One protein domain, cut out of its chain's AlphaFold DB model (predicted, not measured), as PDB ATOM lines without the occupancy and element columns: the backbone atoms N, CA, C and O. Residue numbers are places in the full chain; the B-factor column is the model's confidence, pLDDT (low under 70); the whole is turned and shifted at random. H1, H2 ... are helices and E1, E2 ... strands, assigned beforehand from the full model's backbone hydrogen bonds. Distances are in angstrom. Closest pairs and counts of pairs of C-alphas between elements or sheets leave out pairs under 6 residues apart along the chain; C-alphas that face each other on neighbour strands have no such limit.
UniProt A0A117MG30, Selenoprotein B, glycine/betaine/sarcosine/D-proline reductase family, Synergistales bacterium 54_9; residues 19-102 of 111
ATOM      1  N   LYS A  19       9.833   2.428  35.622       97.81
ATOM      2  CA  LYS A  19       8.660   2.196  34.776       97.81
ATOM      3  C   LYS A  19       7.429   2.238  35.674       97.81
ATOM      4  O   LYS A  19       7.331   1.422  36.587       97.81
ATOM      5  N   TYR A  20       6.505   3.155  35.411       97.81
ATOM      6  CA  TYR A  20       5.349   3.382  36.281       97.81
ATOM      7  C   TYR A  20       4.053   3.322  35.495       97.81
ATOM      8  O   TYR A  20       3.977   3.910  34.422       97.81
ATOM      9  N   ASP A  21       3.073   2.601  36.034       97.25
ATOM     10  CA  ASP A  21       1.712   2.553  35.505       97.25
ATOM     11  C   ASP A  21       0.999   3.875  35.821       97.25
ATOM     12  O   ASP A  21       1.013   4.336  36.965       97.25
ATOM     13  N   ILE A  22       0.416   4.488  34.797       97.31
ATOM     14  CA  ILE A  22      -0.376   5.720  34.858       97.31
ATOM     15  C   ILE A  22      -1.816   5.492  34.372       97.31
ATOM     16  O   ILE A  22      -2.534   6.443  34.053       97.31
ATOM     17  N   SER A  23      -2.251   4.235  34.278       96.50
ATOM     18  CA  SER A  23      -3.621   3.867  33.918       96.50
ATOM     19  C   SER A  23      -4.615   4.511  34.876       96.50
ATOM     20  O   SER A  23      -4.535   4.337  36.090       96.50
ATOM     21  N   GLY A  24      -5.575   5.254  34.323       95.31
ATOM     22  CA  GLY A  24      -6.589   5.959  35.109       95.31
ATOM     23  C   GLY A  24      -6.074   7.180  35.876       95.31
ATOM     24  O   GLY A  24      -6.835   7.759  36.646       95.31
ATOM     25  N   ILE A  25      -4.812   7.578  35.681       96.88
ATOM     26  CA  ILE A  25      -4.312   8.875  36.138       96.88
ATOM     27  C   ILE A  25      -4.667   9.917  35.079       96.88
ATOM     28  O   ILE A  25      -4.288   9.784  33.912       96.88
ATOM     29  N   GLU A  26      -5.412  10.927  35.519       96.88
ATOM     30  CA  GLU A  26      -5.901  12.038  34.695       96.88
ATOM     31  C   GLU A  26      -5.089  13.325  34.882       96.88
ATOM     32  O   GLU A  26      -5.162  14.204  34.036       96.88
ATOM     33  N   ASP A  27      -4.351  13.428  35.988       96.56
ATOM     34  CA  ASP A  27      -3.629  14.620  36.439       96.56
ATOM     35  C   ASP A  27      -2.464  14.145  37.325       96.56
ATOM     36  O   ASP A  27      -2.659  13.291  38.209       96.56
ATOM     37  N   LEU A  28      -1.245  14.614  37.056       96.19
ATOM     38  CA  LEU A  28      -0.087  14.301  37.882       96.19
ATOM     39  C   LEU A  28       0.035  15.318  39.009       96.19
ATOM     40  O   LEU A  28       0.608  16.386  38.848       96.19
ATOM     41  N   THR A  29      -0.373  14.924  40.211       97.19
ATOM     42  CA  THR A  29      -0.351  15.845  41.349       97.19
ATOM     43  C   THR A  29       0.913  15.719  42.215       97.19
ATOM     44  O   THR A  29       1.548  14.651  42.268       97.19
ATOM     45  N   PRO A  30       1.273  16.766  42.984       96.69
ATOM     46  CA  PRO A  30       2.377  16.725  43.947       96.69
ATOM     47  C   PRO A  30       2.250  15.615  44.996       96.69
ATOM     48  O   PRO A  30       3.251  15.163  45.554       96.69
ATOM     49  N   GLU A  31       1.036  15.165  45.312       97.00
ATOM     50  CA  GLU A  31       0.785  14.108  46.294       97.00
ATOM     51  C   GLU A  31       1.259  12.738  45.806       97.00
ATOM     52  O   GLU A  31       1.658  11.904  46.624       97.00
ATOM     53  N   ILE A  32       1.238  12.511  44.491       96.00
ATOM     54  CA  ILE A  32       1.518  11.206  43.886       96.00
ATOM     55  C   ILE A  32       2.834  11.166  43.112       96.00
ATOM     56  O   ILE A  32       3.439  10.096  43.044       96.00
ATOM     57  N   PHE A  33       3.333  12.296  42.603       96.94
ATOM     58  CA  PHE A  33       4.569  12.364  41.823       96.94
ATOM     59  C   PHE A  33       5.547  13.436  42.322       96.94
ATOM     60  O   PHE A  33       5.179  14.430  42.939       96.94
ATOM     61  N   GLU A  34       6.837  13.209  42.063       96.44
ATOM     62  CA  GLU A  34       7.905  14.190  42.274       96.44
ATOM     63  C   GLU A  34       9.088  13.976  41.304       96.44
ATOM     64  O   GLU A  34       9.231  12.902  40.699       96.44
ATOM     65  N   SER A  35       9.981  14.970  41.203       95.56
ATOM     66  CA  SER A  35      11.196  14.932  40.365       95.56
ATOM     67  C   SER A  35      12.510  15.078  41.145       95.56
ATOM     68  O   SER A  35      12.997  16.177  41.324       95.56
ATOM     69  N   VAL A  36      13.188  14.006  41.552       94.75
ATOM     70  CA  VAL A  36      14.504  14.025  42.245       94.75
ATOM     71  C   VAL A  36      15.712  14.451  41.406       94.75
ATOM     72  O   VAL A  36      16.854  14.258  41.822       94.75
ATOM     73  N   HIS A  37      15.484  15.047  40.241       93.31
ATOM     74  CA  HIS A  37      16.537  15.450  39.324       93.31
ATOM     75  C   HIS A  37      17.452  16.523  39.937       93.31
ATOM     76  O   HIS A  37      17.010  17.617  40.274       93.31
ATOM     77  N   GLY A  38      18.748  16.223  40.065       91.31
ATOM     78  CA  GLY A  38      19.731  17.127  40.675       91.31
ATOM     79  C   GLY A  38      20.277  18.228  39.757       91.31
ATOM     80  O   GLY A  38      21.121  19.003  40.194       91.31
ATOM     81  N   GLY A  39      19.856  18.273  38.490       90.62
ATOM     82  CA  GLY A  39      20.405  19.175  37.466       90.62
ATOM     83  C   GLY A  39      19.618  20.456  37.187       90.62
ATOM     84  O   GLY A  39      20.089  21.255  36.385       90.62
ATOM     85  N   TYR A  40      18.455  20.663  37.811       91.75
ATOM     86  CA  TYR A  40      17.661  21.892  37.669       91.75
ATOM     87  C   TYR A  40      16.867  22.195  38.952       91.75
ATOM     88  O   TYR A  40      16.774  21.348  39.844       91.75
ATOM     89  N   ASP A  41      16.312  23.408  39.054       93.56
ATOM     90  CA  ASP A  41      15.412  23.776  40.153       93.56
ATOM     91  C   ASP A  41      14.035  23.123  39.979       93.56
ATOM     92  O   ASP A  41      13.232  23.485  39.119       93.56
ATOM     93  N   ARG A  42      13.771  22.153  40.844       93.75
ATOM     94  CA  ARG A  42      12.603  21.279  40.811       93.75
ATOM     95  C   ARG A  42      11.366  21.835  41.521       93.75
ATOM     96  O   ARG A  42      10.401  21.090  41.630       93.75
ATOM     97  N   VAL A  43      11.366  23.082  42.009       96.06
ATOM     98  CA  VAL A  43      10.188  23.683  42.675       96.06
ATOM     99  C   VAL A  43       8.950  23.578  41.785       96.06
ATOM    100  O   VAL A  43       8.003  22.902  42.163       96.06
ATOM    101  N   TRP A  44       9.002  24.111  40.562       95.38
ATOM    102  CA  TRP A  44       7.847  24.094  39.656       95.38
ATOM    103  C   TRP A  44       7.429  22.684  39.243       95.38
ATOM    104  O   TRP A  44       6.251  22.370  39.270       95.38
ATOM    105  N   ALA A  45       8.393  21.809  38.948       95.62
ATOM    106  CA  ALA A  45       8.115  20.416  38.593       95.62
ATOM    107  C   ALA A  45       7.562  19.572  39.757       95.62
ATOM    108  O   ALA A  45       7.041  18.484  39.536       95.62
ATOM    109  N   ASN A  46       7.745  20.009  41.004       96.81
ATOM    110  CA  ASN A  46       7.156  19.354  42.169       96.81
ATOM    111  C   ASN A  46       5.836  20.000  42.598       96.81
ATOM    112  O   ASN A  46       5.052  19.319  43.251       96.81
ATOM    113  N   ASP A  47       5.636  21.285  42.303       97.50
ATOM    114  CA  ASP A  47       4.380  22.002  42.542       97.50
ATOM    115  C   ASP A  47       3.321  21.616  41.500       97.50
ATOM    116  O   ASP A  47       2.144  21.524  41.835       97.50
ATOM    117  N   ASP A  48       3.751  21.351  40.266       97.12
ATOM    118  CA  ASP A  48       2.936  20.850  39.164       97.12
ATOM    119  C   ASP A  48       3.788  19.911  38.278       97.12
ATOM    120  O   ASP A  48       4.561  20.368  37.431       97.12
ATOM    121  N   PRO A  49       3.728  18.588  38.502       96.62
ATOM    122  CA  PRO A  49       4.436  17.605  37.684       96.62
ATOM    123  C   PRO A  49       4.081  17.591  36.187       96.62
ATOM    124  O   PRO A  49       4.928  17.165  35.387       96.62
ATOM    125  N   ASP A  50       2.894  18.055  35.784       96.38
ATOM    126  CA  ASP A  50       2.466  18.040  34.379       96.38
ATOM    127  C   ASP A  50       3.286  19.013  33.510       96.38
ATOM    128  O   ASP A  50       3.451  18.797  32.306       96.38
ATOM    129  N   VAL A  51       3.975  19.992  34.116       95.12
ATOM    130  CA  VAL A  51       4.940  20.857  33.404       95.12
ATOM    131  C   VAL A  51       6.123  20.082  32.811       95.12
ATOM    132  O   VAL A  51       6.794  20.574  31.900       95.12
ATOM    133  N   VAL A  52       6.412  18.885  33.335       95.19
ATOM    134  CA  VAL A  52       7.471  17.996  32.834       95.19
ATOM    135  C   VAL A  52       6.902  16.896  31.950       95.19
ATOM    136  O   VAL A  52       7.520  16.538  30.947       95.19
ATOM    137  N   LEU A  53       5.772  16.315  32.334       95.31
ATOM    138  CA  LEU A  53       5.136  15.222  31.615       95.31
ATOM    139  C   LEU A  53       3.634  15.521  31.531       95.31
ATOM    140  O   LEU A  53       2.955  15.221  32.497       95.31
ATOM    141  N   PRO A  54       3.128  16.064  30.410       95.81
ATOM    142  CA  PRO A  54       1.794  16.668  30.338       95.81
ATOM    143  C   PRO A  54       0.686  15.610  30.213       95.81
ATOM    144  O   PRO A  54       0.119  15.415  29.135       95.81
ATOM    145  N   VAL A  55       0.435  14.835  31.270       97.00
ATOM    146  CA  VAL A  55      -0.563  13.755  31.260       97.00
ATOM    147  C   VAL A  55      -1.961  14.334  31.146       97.00
ATOM    148  O   VAL A  55      -2.753  13.795  30.378       97.00
ATOM    149  N   ASP A  56      -2.239  15.432  31.836       97.44
ATOM    150  CA  ASP A  56      -3.502  16.168  31.782       97.44
ATOM    151  C   ASP A  56      -3.952  16.473  30.338       97.44
ATOM    152  O   ASP A  56      -5.023  16.040  29.891       97.44
ATOM    153  N   VAL A  57      -3.085  17.124  29.559       97.38
ATOM    154  CA  VAL A  57      -3.335  17.503  28.166       97.38
ATOM    155  C   VAL A  57      -3.344  16.271  27.269       97.38
ATOM    156  O   VAL A  57      -4.172  16.170  26.366       97.38
ATOM    157  N   LEU A  58      -2.468  15.290  27.503       97.56
ATOM    158  CA  LEU A  58      -2.481  14.053  26.719       97.56
ATOM    159  C   LEU A  58      -3.785  13.269  26.925       97.56
ATOM    160  O   LEU A  58      -4.323  12.727  25.962       97.56
ATOM    161  N   ARG A  59      -4.340  13.240  28.137       97.94
ATOM    162  CA  ARG A  59      -5.641  12.619  28.424       97.94
ATOM    163  C   ARG A  59      -6.791  13.385  27.782       97.94
ATOM    164  O   ARG A  59      -7.733  12.769  27.286       97.94
ATOM    165  N   GLU A  60      -6.722  14.712  27.744       98.19
ATOM    166  CA  GLU A  60      -7.668  15.526  26.976       98.19
ATOM    167  C   GLU A  60      -7.618  15.176  25.485       98.19
ATOM    168  O   GLU A  60      -8.641  14.802  24.912       98.19
ATOM    169  N   MET A  61      -6.427  15.170  24.889       98.19
ATOM    170  CA  MET A  61      -6.216  14.812  23.485       98.19
ATOM    171  C   MET A  61      -6.666  13.376  23.156       98.19
ATOM    172  O   MET A  61      -7.202  13.133  22.073       98.19
ATOM    173  N   GLU A  62      -6.474  12.425  24.077       98.06
ATOM    174  CA  GLU A  62      -6.991  11.053  23.970       98.06
ATOM    175  C   GLU A  62      -8.528  11.047  23.918       98.06
ATOM    176  O   GLU A  62      -9.114  10.431  23.027       98.06
ATOM    177  N   ARG A  63      -9.198  11.776  24.824       97.81
ATOM    178  CA  ARG A  63     -10.671  11.899  24.847       97.81
ATOM    179  C   ARG A  63     -11.229  12.579  23.601       97.81
ATOM    180  O   ARG A  63     -12.301  12.204  23.131       97.81
ATOM    181  N   GLU A  64     -10.517  13.570  23.078       98.38
ATOM    182  CA  GLU A  64     -10.863  14.264  21.835       98.38
ATOM    183  C   GLU A  64     -10.610  13.408  20.583       98.38
ATOM    184  O   GLU A  64     -11.061  13.757  19.490       98.38
ATOM    185  N   GLY A  65      -9.920  12.273  20.726       98.31
ATOM    186  CA  GLY A  65      -9.610  11.364  19.628       98.31
ATOM    187  C   GLY A  65      -8.489  11.860  18.716       98.31
ATOM    188  O   GLY A  65      -8.400  11.418  17.570       98.31
ATOM    189  N   VAL A  66      -7.625  12.763  19.199       98.38
ATOM    190  CA  VAL A  66      -6.430  13.221  18.465       98.38
ATOM    191  C   VAL A  66      -5.472  12.052  18.212       98.38
ATOM    192  O   VAL A  66      -4.827  11.980  17.166       98.38
ATOM    193  N   PHE A  67      -5.412  11.109  19.151       97.81
ATOM    194  CA  PHE A  67      -4.758   9.813  19.005       97.81
ATOM    195  C   PHE A  67      -5.600   8.717  19.671       97.81
ATOM    196  O   PHE A  67      -6.548   9.001  20.396       97.81
ATOM    197  N   GLY A  68      -5.276   7.450  19.393       97.56
ATOM    198  CA  GLY A  68      -6.126   6.320  19.783       97.56
ATOM    199  C   GLY A  68      -6.111   5.986  21.275       97.56
ATOM    200  O   GLY A  68      -7.172   5.796  21.864       97.56
ATOM    201  N   LYS A  69      -4.920   5.858  21.871       97.44
ATOM    202  CA  LYS A  69      -4.757   5.556  23.297       97.44
ATOM    203  C   LYS A  69      -3.434   6.107  23.828       97.44
ATOM    204  O   LYS A  69      -2.409   5.970  23.158       97.44
ATOM    205  N   LEU A  70      -3.437   6.665  25.034       98.00
ATOM    206  CA  LEU A  70      -2.223   7.020  25.760       98.00
ATOM    207  C   LEU A  70      -1.678   5.753  26.420       98.00
ATOM    208  O   LEU A  70      -2.401   5.027  27.106       98.00
ATOM    209  N   TYR A  71      -0.402   5.464  26.184       98.19
ATOM    210  CA  TYR A  71       0.230   4.256  26.698       98.19
ATOM    211  C   TYR A  71       0.218   4.231  28.236       98.19
ATOM    212  O   TYR A  71       0.491   5.234  28.890       98.19
ATOM    213  N   ASP A  72      -0.091   3.064  28.806       97.88
ATOM    214  CA  ASP A  72      -0.366   2.905  30.240       97.88
ATOM    215  C   ASP A  72       0.872   3.108  31.126       97.88
ATOM    216  O   ASP A  72       0.735   3.233  32.337       97.88
ATOM    217  N   TYR A  73       2.083   3.139  30.559       98.06
ATOM    218  CA  TYR A  73       3.317   3.264  31.329       98.06
ATOM    219  C   TYR A  73       4.165   4.459  30.913       98.06
ATOM    220  O   TYR A  73       4.330   4.753  29.732       98.06
ATOM    221  N   ILE A  74       4.824   5.060  31.898       97.19
ATOM    222  CA  ILE A  74       5.862   6.070  31.694       97.19
ATOM    223  C   ILE A  74       7.225   5.501  32.071       97.19
ATOM    224  O   ILE A  74       7.333   4.630  32.938       97.19
ATOM    225  N   PHE A  75       8.275   6.036  31.453       97.31
ATOM    226  CA  PHE A  75       9.659   5.688  31.758       97.31
ATOM    227  C   PHE A  75      10.407   6.929  32.226       97.31
ATOM    228  O   PHE A  75      10.342   7.970  31.579       97.31
ATOM    229  N   THR A  76      11.113   6.836  33.355       95.75
ATOM    230  CA  THR A  76      11.771   8.006  33.962       95.75
ATOM    231  C   THR A  76      13.167   7.655  34.457       95.75
ATOM    232  O   THR A  76      13.364   6.605  35.063       95.75
ATOM    233  N   THR A  77      14.132   8.547  34.278       95.00
ATOM    234  CA  THR A  77      15.461   8.471  34.900       95.00
ATOM    235  C   THR A  77      15.975   9.890  35.126       95.00
ATOM    236  O   THR A  77      15.425  10.838  34.567       95.00
ATOM    237  N   THR A  78      17.023  10.075  35.926       93.06
ATOM    238  CA  THR A  78      17.696  11.378  35.999       93.06
ATOM    239  C   THR A  78      18.776  11.462  34.929       93.06
ATOM    240  O   THR A  78      19.668  10.612  34.901       93.06
ATOM    241  N   GLY A  79      18.748  12.485  34.075       87.56
ATOM    242  CA  GLY A  79      19.770  12.681  33.037       87.56
ATOM    243  C   GLY A  79      21.103  13.209  33.576       87.56
ATOM    244  O   GLY A  79      22.161  12.920  33.018       87.56
ATOM    245  N   THR A  80      21.071  13.945  34.693       93.00
ATOM    246  CA  THR A  80      22.250  14.599  35.290       93.00
ATOM    247  C   THR A  80      23.376  13.611  35.558       93.00
ATOM    248  O   THR A  80      23.254  12.764  36.435       93.00
ATOM    249  N   GLY A  81      24.495  13.729  34.843       91.00
ATOM    250  CA  GLY A  81      25.679  12.893  35.064       91.00
ATOM    251  C   GLY A  81      25.494  11.409  34.721       91.00
ATOM    252  O   GLY A  81      26.301  10.587  35.157       91.00
ATOM    253  N   THR A  82      24.444  11.041  33.984       92.88
ATOM    254  CA  THR A  82      24.225   9.660  33.540       92.88
ATOM    255  C   THR A  82      25.242   9.286  32.471       92.88
ATOM    256  O   THR A  82      25.413   9.983  31.473       92.88
ATOM    257  N   ALA A  83      25.955   8.178  32.692       96.06
ATOM    258  CA  ALA A  83      26.955   7.693  31.751       96.06
ATOM    259  C   ALA A  83      26.310   7.356  30.399       96.06
ATOM    260  O   ALA A  83      25.258   6.719  30.361       96.06
ATOM    261  N   VAL A  84      26.983   7.704  29.296       96.06
ATOM    262  CA  VAL A  84      26.494   7.443  27.928       96.06
ATOM    263  C   VAL A  84      26.122   5.971  27.739       96.06
ATOM    264  O   VAL A  84      25.040   5.671  27.250       96.06
ATOM    265  N   ALA A  85      26.956   5.047  28.230       97.44
ATOM    266  CA  ALA A  85      26.680   3.613  28.159       97.44
ATOM    267  C   ALA A  85      25.381   3.202  28.886       97.44
ATOM    268  O   ALA A  85      24.661   2.326  28.412       97.44
ATOM    269  N   ASN A  86      25.053   3.843  30.016       97.31
ATOM    270  CA  ASN A  86      23.784   3.613  30.708       97.31
ATOM    271  C   ASN A  86      22.612   4.210  29.925       97.31
ATOM    272  O   ASN A  86      21.623   3.515  29.720       97.31
ATOM    273  N   ALA A  87      22.740   5.446  29.434       95.69
ATOM    274  CA  ALA A  87      21.698   6.091  28.636       95.69
ATOM    275  C   ALA A  87      21.360   5.287  27.365       95.69
ATOM    276  O   ALA A  87      20.189   5.054  27.071       95.69
ATOM    277  N   GLU A  88      22.374   4.791  26.650       97.75
ATOM    278  CA  GLU A  88      22.184   3.926  25.481       97.75
ATOM    279  C   GLU A  88      21.500   2.603  25.828       97.75
ATOM    280  O   GLU A  88      20.683   2.109  25.048       97.75
ATOM    281  N   ARG A  89      21.848   2.006  26.974       98.12
ATOM    282  CA  ARG A  89      21.210   0.779  27.455       98.12
ATOM    283  C   ARG A  89      19.734   1.023  27.763       98.12
ATOM    284  O   ARG A  89      18.898   0.290  27.248       98.12
ATOM    285  N   PHE A  90      19.415   2.078  28.514       97.75
ATOM    286  CA  PHE A  90      18.032   2.432  28.843       97.75
ATOM    287  C   PHE A  90      17.210   2.667  27.577       97.75
ATOM    288  O   PHE A  90      16.131   2.104  27.433       97.75
ATOM    289  N   GLY A  91      17.742   3.437  26.621       97.38
ATOM    290  CA  GLY A  91      17.063   3.703  25.353       97.38
ATOM    291  C   GLY A  91      16.768   2.433  24.549       97.38
ATOM    292  O   GLY A  91      15.678   2.312  23.990       97.38
ATOM    293  N   ARG A  92      17.695   1.465  24.522       98.44
ATOM    294  CA  ARG A  92      17.477   0.164  23.866       98.44
ATOM    295  C   ARG A  92      16.406  -0.661  24.574       98.44
ATOM    296  O   ARG A  92      15.465  -1.088  23.918       98.44
ATOM    297  N   GLU A  93      16.514  -0.832  25.890       98.44
ATOM    298  CA  GLU A  93      15.566  -1.626  26.687       98.44
ATOM    299  C   GLU A  93      14.140  -1.042  26.620       98.44
ATOM    300  O   GLU A  93      13.174  -1.764  26.361       98.44
ATOM    301  N   ILE A  94      14.006   0.281  26.768       98.44
ATOM    302  CA  ILE A  94      12.724   0.993  26.662       98.44
ATOM    303  C   ILE A  94      12.181   0.910  25.231       98.44
ATOM    304  O   ILE A  94      11.011   0.585  25.037       98.44
ATOM    305  N   GLY A  95      13.013   1.166  24.218       98.19
ATOM    306  CA  GLY A  95      12.598   1.136  22.814       98.19
ATOM    307  C   GLY A  95      12.145  -0.250  22.348       98.19
ATOM    308  O   GLY A  95      11.143  -0.365  21.640       98.19
ATOM    309  N   GLU A  96      12.835  -1.311  22.770       98.44
ATOM    310  CA  GLU A  96      12.431  -2.696  22.506       98.44
ATOM    311  C   GLU A  96      11.067  -3.014  23.123       98.44
ATOM    312  O   GLU A  96      10.217  -3.609  22.454       98.44
ATOM    313  N   GLN A  97      10.829  -2.578  24.363       98.38
ATOM    314  CA  GLN A  97       9.534  -2.729  25.021       98.38
ATOM    315  C   GLN A  97       8.434  -1.955  24.282       98.38
ATOM    316  O   GLN A  97       7.420  -2.550  23.931       98.38
ATOM    317  N   LEU A  98       8.628  -0.663  24.009       98.50
ATOM    318  CA  LEU A  98       7.633   0.172  23.326       98.50
ATOM    319  C   LEU A  98       7.249  -0.410  21.960       98.50
ATOM    320  O   LEU A  98       6.069  -0.493  21.623       98.50
ATOM    321  N   LYS A  99       8.237  -0.904  21.205       98.25
ATOM    322  CA  LYS A  99       7.999  -1.580  19.925       98.25
ATOM    323  C   LYS A  99       7.212  -2.880  20.090       98.25
ATOM    324  O   LYS A  99       6.333  -3.162  19.281       98.25
ATOM    325  N   LYS A 100       7.537  -3.688  21.105       98.44
ATOM    326  CA  LYS A 100       6.823  -4.938  21.409       98.44
ATOM    327  C   LYS A 100       5.368  -4.677  21.803       98.44
ATOM    328  O   LYS A 100       4.498  -5.453  21.420       98.44
ATOM    329  N   ASP A 101       5.131  -3.593  22.529       98.31
ATOM    330  CA  ASP A 101       3.812  -3.211  23.031       98.31
ATOM    331  C   ASP A 101       2.983  -2.444  21.979       98.31
ATOM    332  O   ASP A 101       1.829  -2.108  22.234       98.31
ATOM    333  N   GLY A 102       3.537  -2.216  20.781       98.06
ATOM    334  CA  GLY A 102       2.828  -1.605  19.655       98.06
ATOM    335  C   GLY A 102       2.655  -0.092  19.773       98.06
ATOM    336  O   GLY A 102       1.685   0.442  19.252       98.06
TER     337      GLY A 102
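AT A GLANCE: This is residues 19 to 102 of the 111 residues of the protein "Selenoprotein B, glycine/betaine/sarcosine/D-proline reductase family" of Synergistales bacterium 54_9 (UniProt A0A117MG30). A flat, open arrangement has a tiny two-stranded ribbon, E1 and E2, near its middle, with the long helix H3 along one side and the short helices H1 and H2 spread out on the other side, H1 at the end of the long loop of residues 22 to 42. No helix touches another, and the long stretch of residues 22 to 42, with no named element, leads from the ribbon to H1 at the far rim. The printed part has 84 residues, with three named helices and two named strands in the order E1, H1, H2, E2, H3, and the two strands are antiparallel. Its class is mostly helix, though under half of the residues, 38 of the 84, are in named elements. It is only just loose, close to compact, with a radius of gyration of the C-alphas of 14.4 A and spans of 39 by 35 by 18 A.

IN THESE COORDINATES: The sheet is made of E1, residues 19 to 21, 7.0 A long from first to last C-alpha, and E2, residues 73 to 76, 10.0 A long. C-alpha 19, where E1 begins, is at (8.660, 2.196, 34.776). H3, residues 84 to 100, is the longest helix, at 24.1 A, and ends with C-alpha 100 at (6.823, -4.938, 21.409). H2, residues 55 to 63, is 12.1 A long and begins with C-alpha 55 at (-0.563, 13.755, 31.260). H1, residues 43 to 47, is 6.0 A long.

HOW THE PARTS SIT: E1 and E2 are antiparallel neighbours, with 145 degrees between their N-to-C directions. The C-alphas of residues 21 and 73 face each other at 4.5 A. N 20 and O 74 are within hydrogen-bond range at 3.0 A, as are N 74 and O 20 at 2.9 A. E2 and H3 have 1 pair of C-alphas within 8 A, those of Phe 75 and Ile 94, 7.6 A apart, and their centres are 11.9 A apart. H3 is apart from E1, H1 and H2. H2 is apart from E1 and from H1, and H1 is apart from E2. In H1, H2 and H3 every O i to N i+4 pair is within hydrogen-bond range.

THE WHOLE: The two C-alphas farthest apart are those of Glu 64 and Ala 83, at 39.6 A. The printed part has no cut. The link from E1 to H1, with 21 residues, is long; those from H1 to H2, from H2 to E2 and from E2 to H3 are short. The mean pLDDT of the printed part is 96.5, and no printed residue is under 70 in this model.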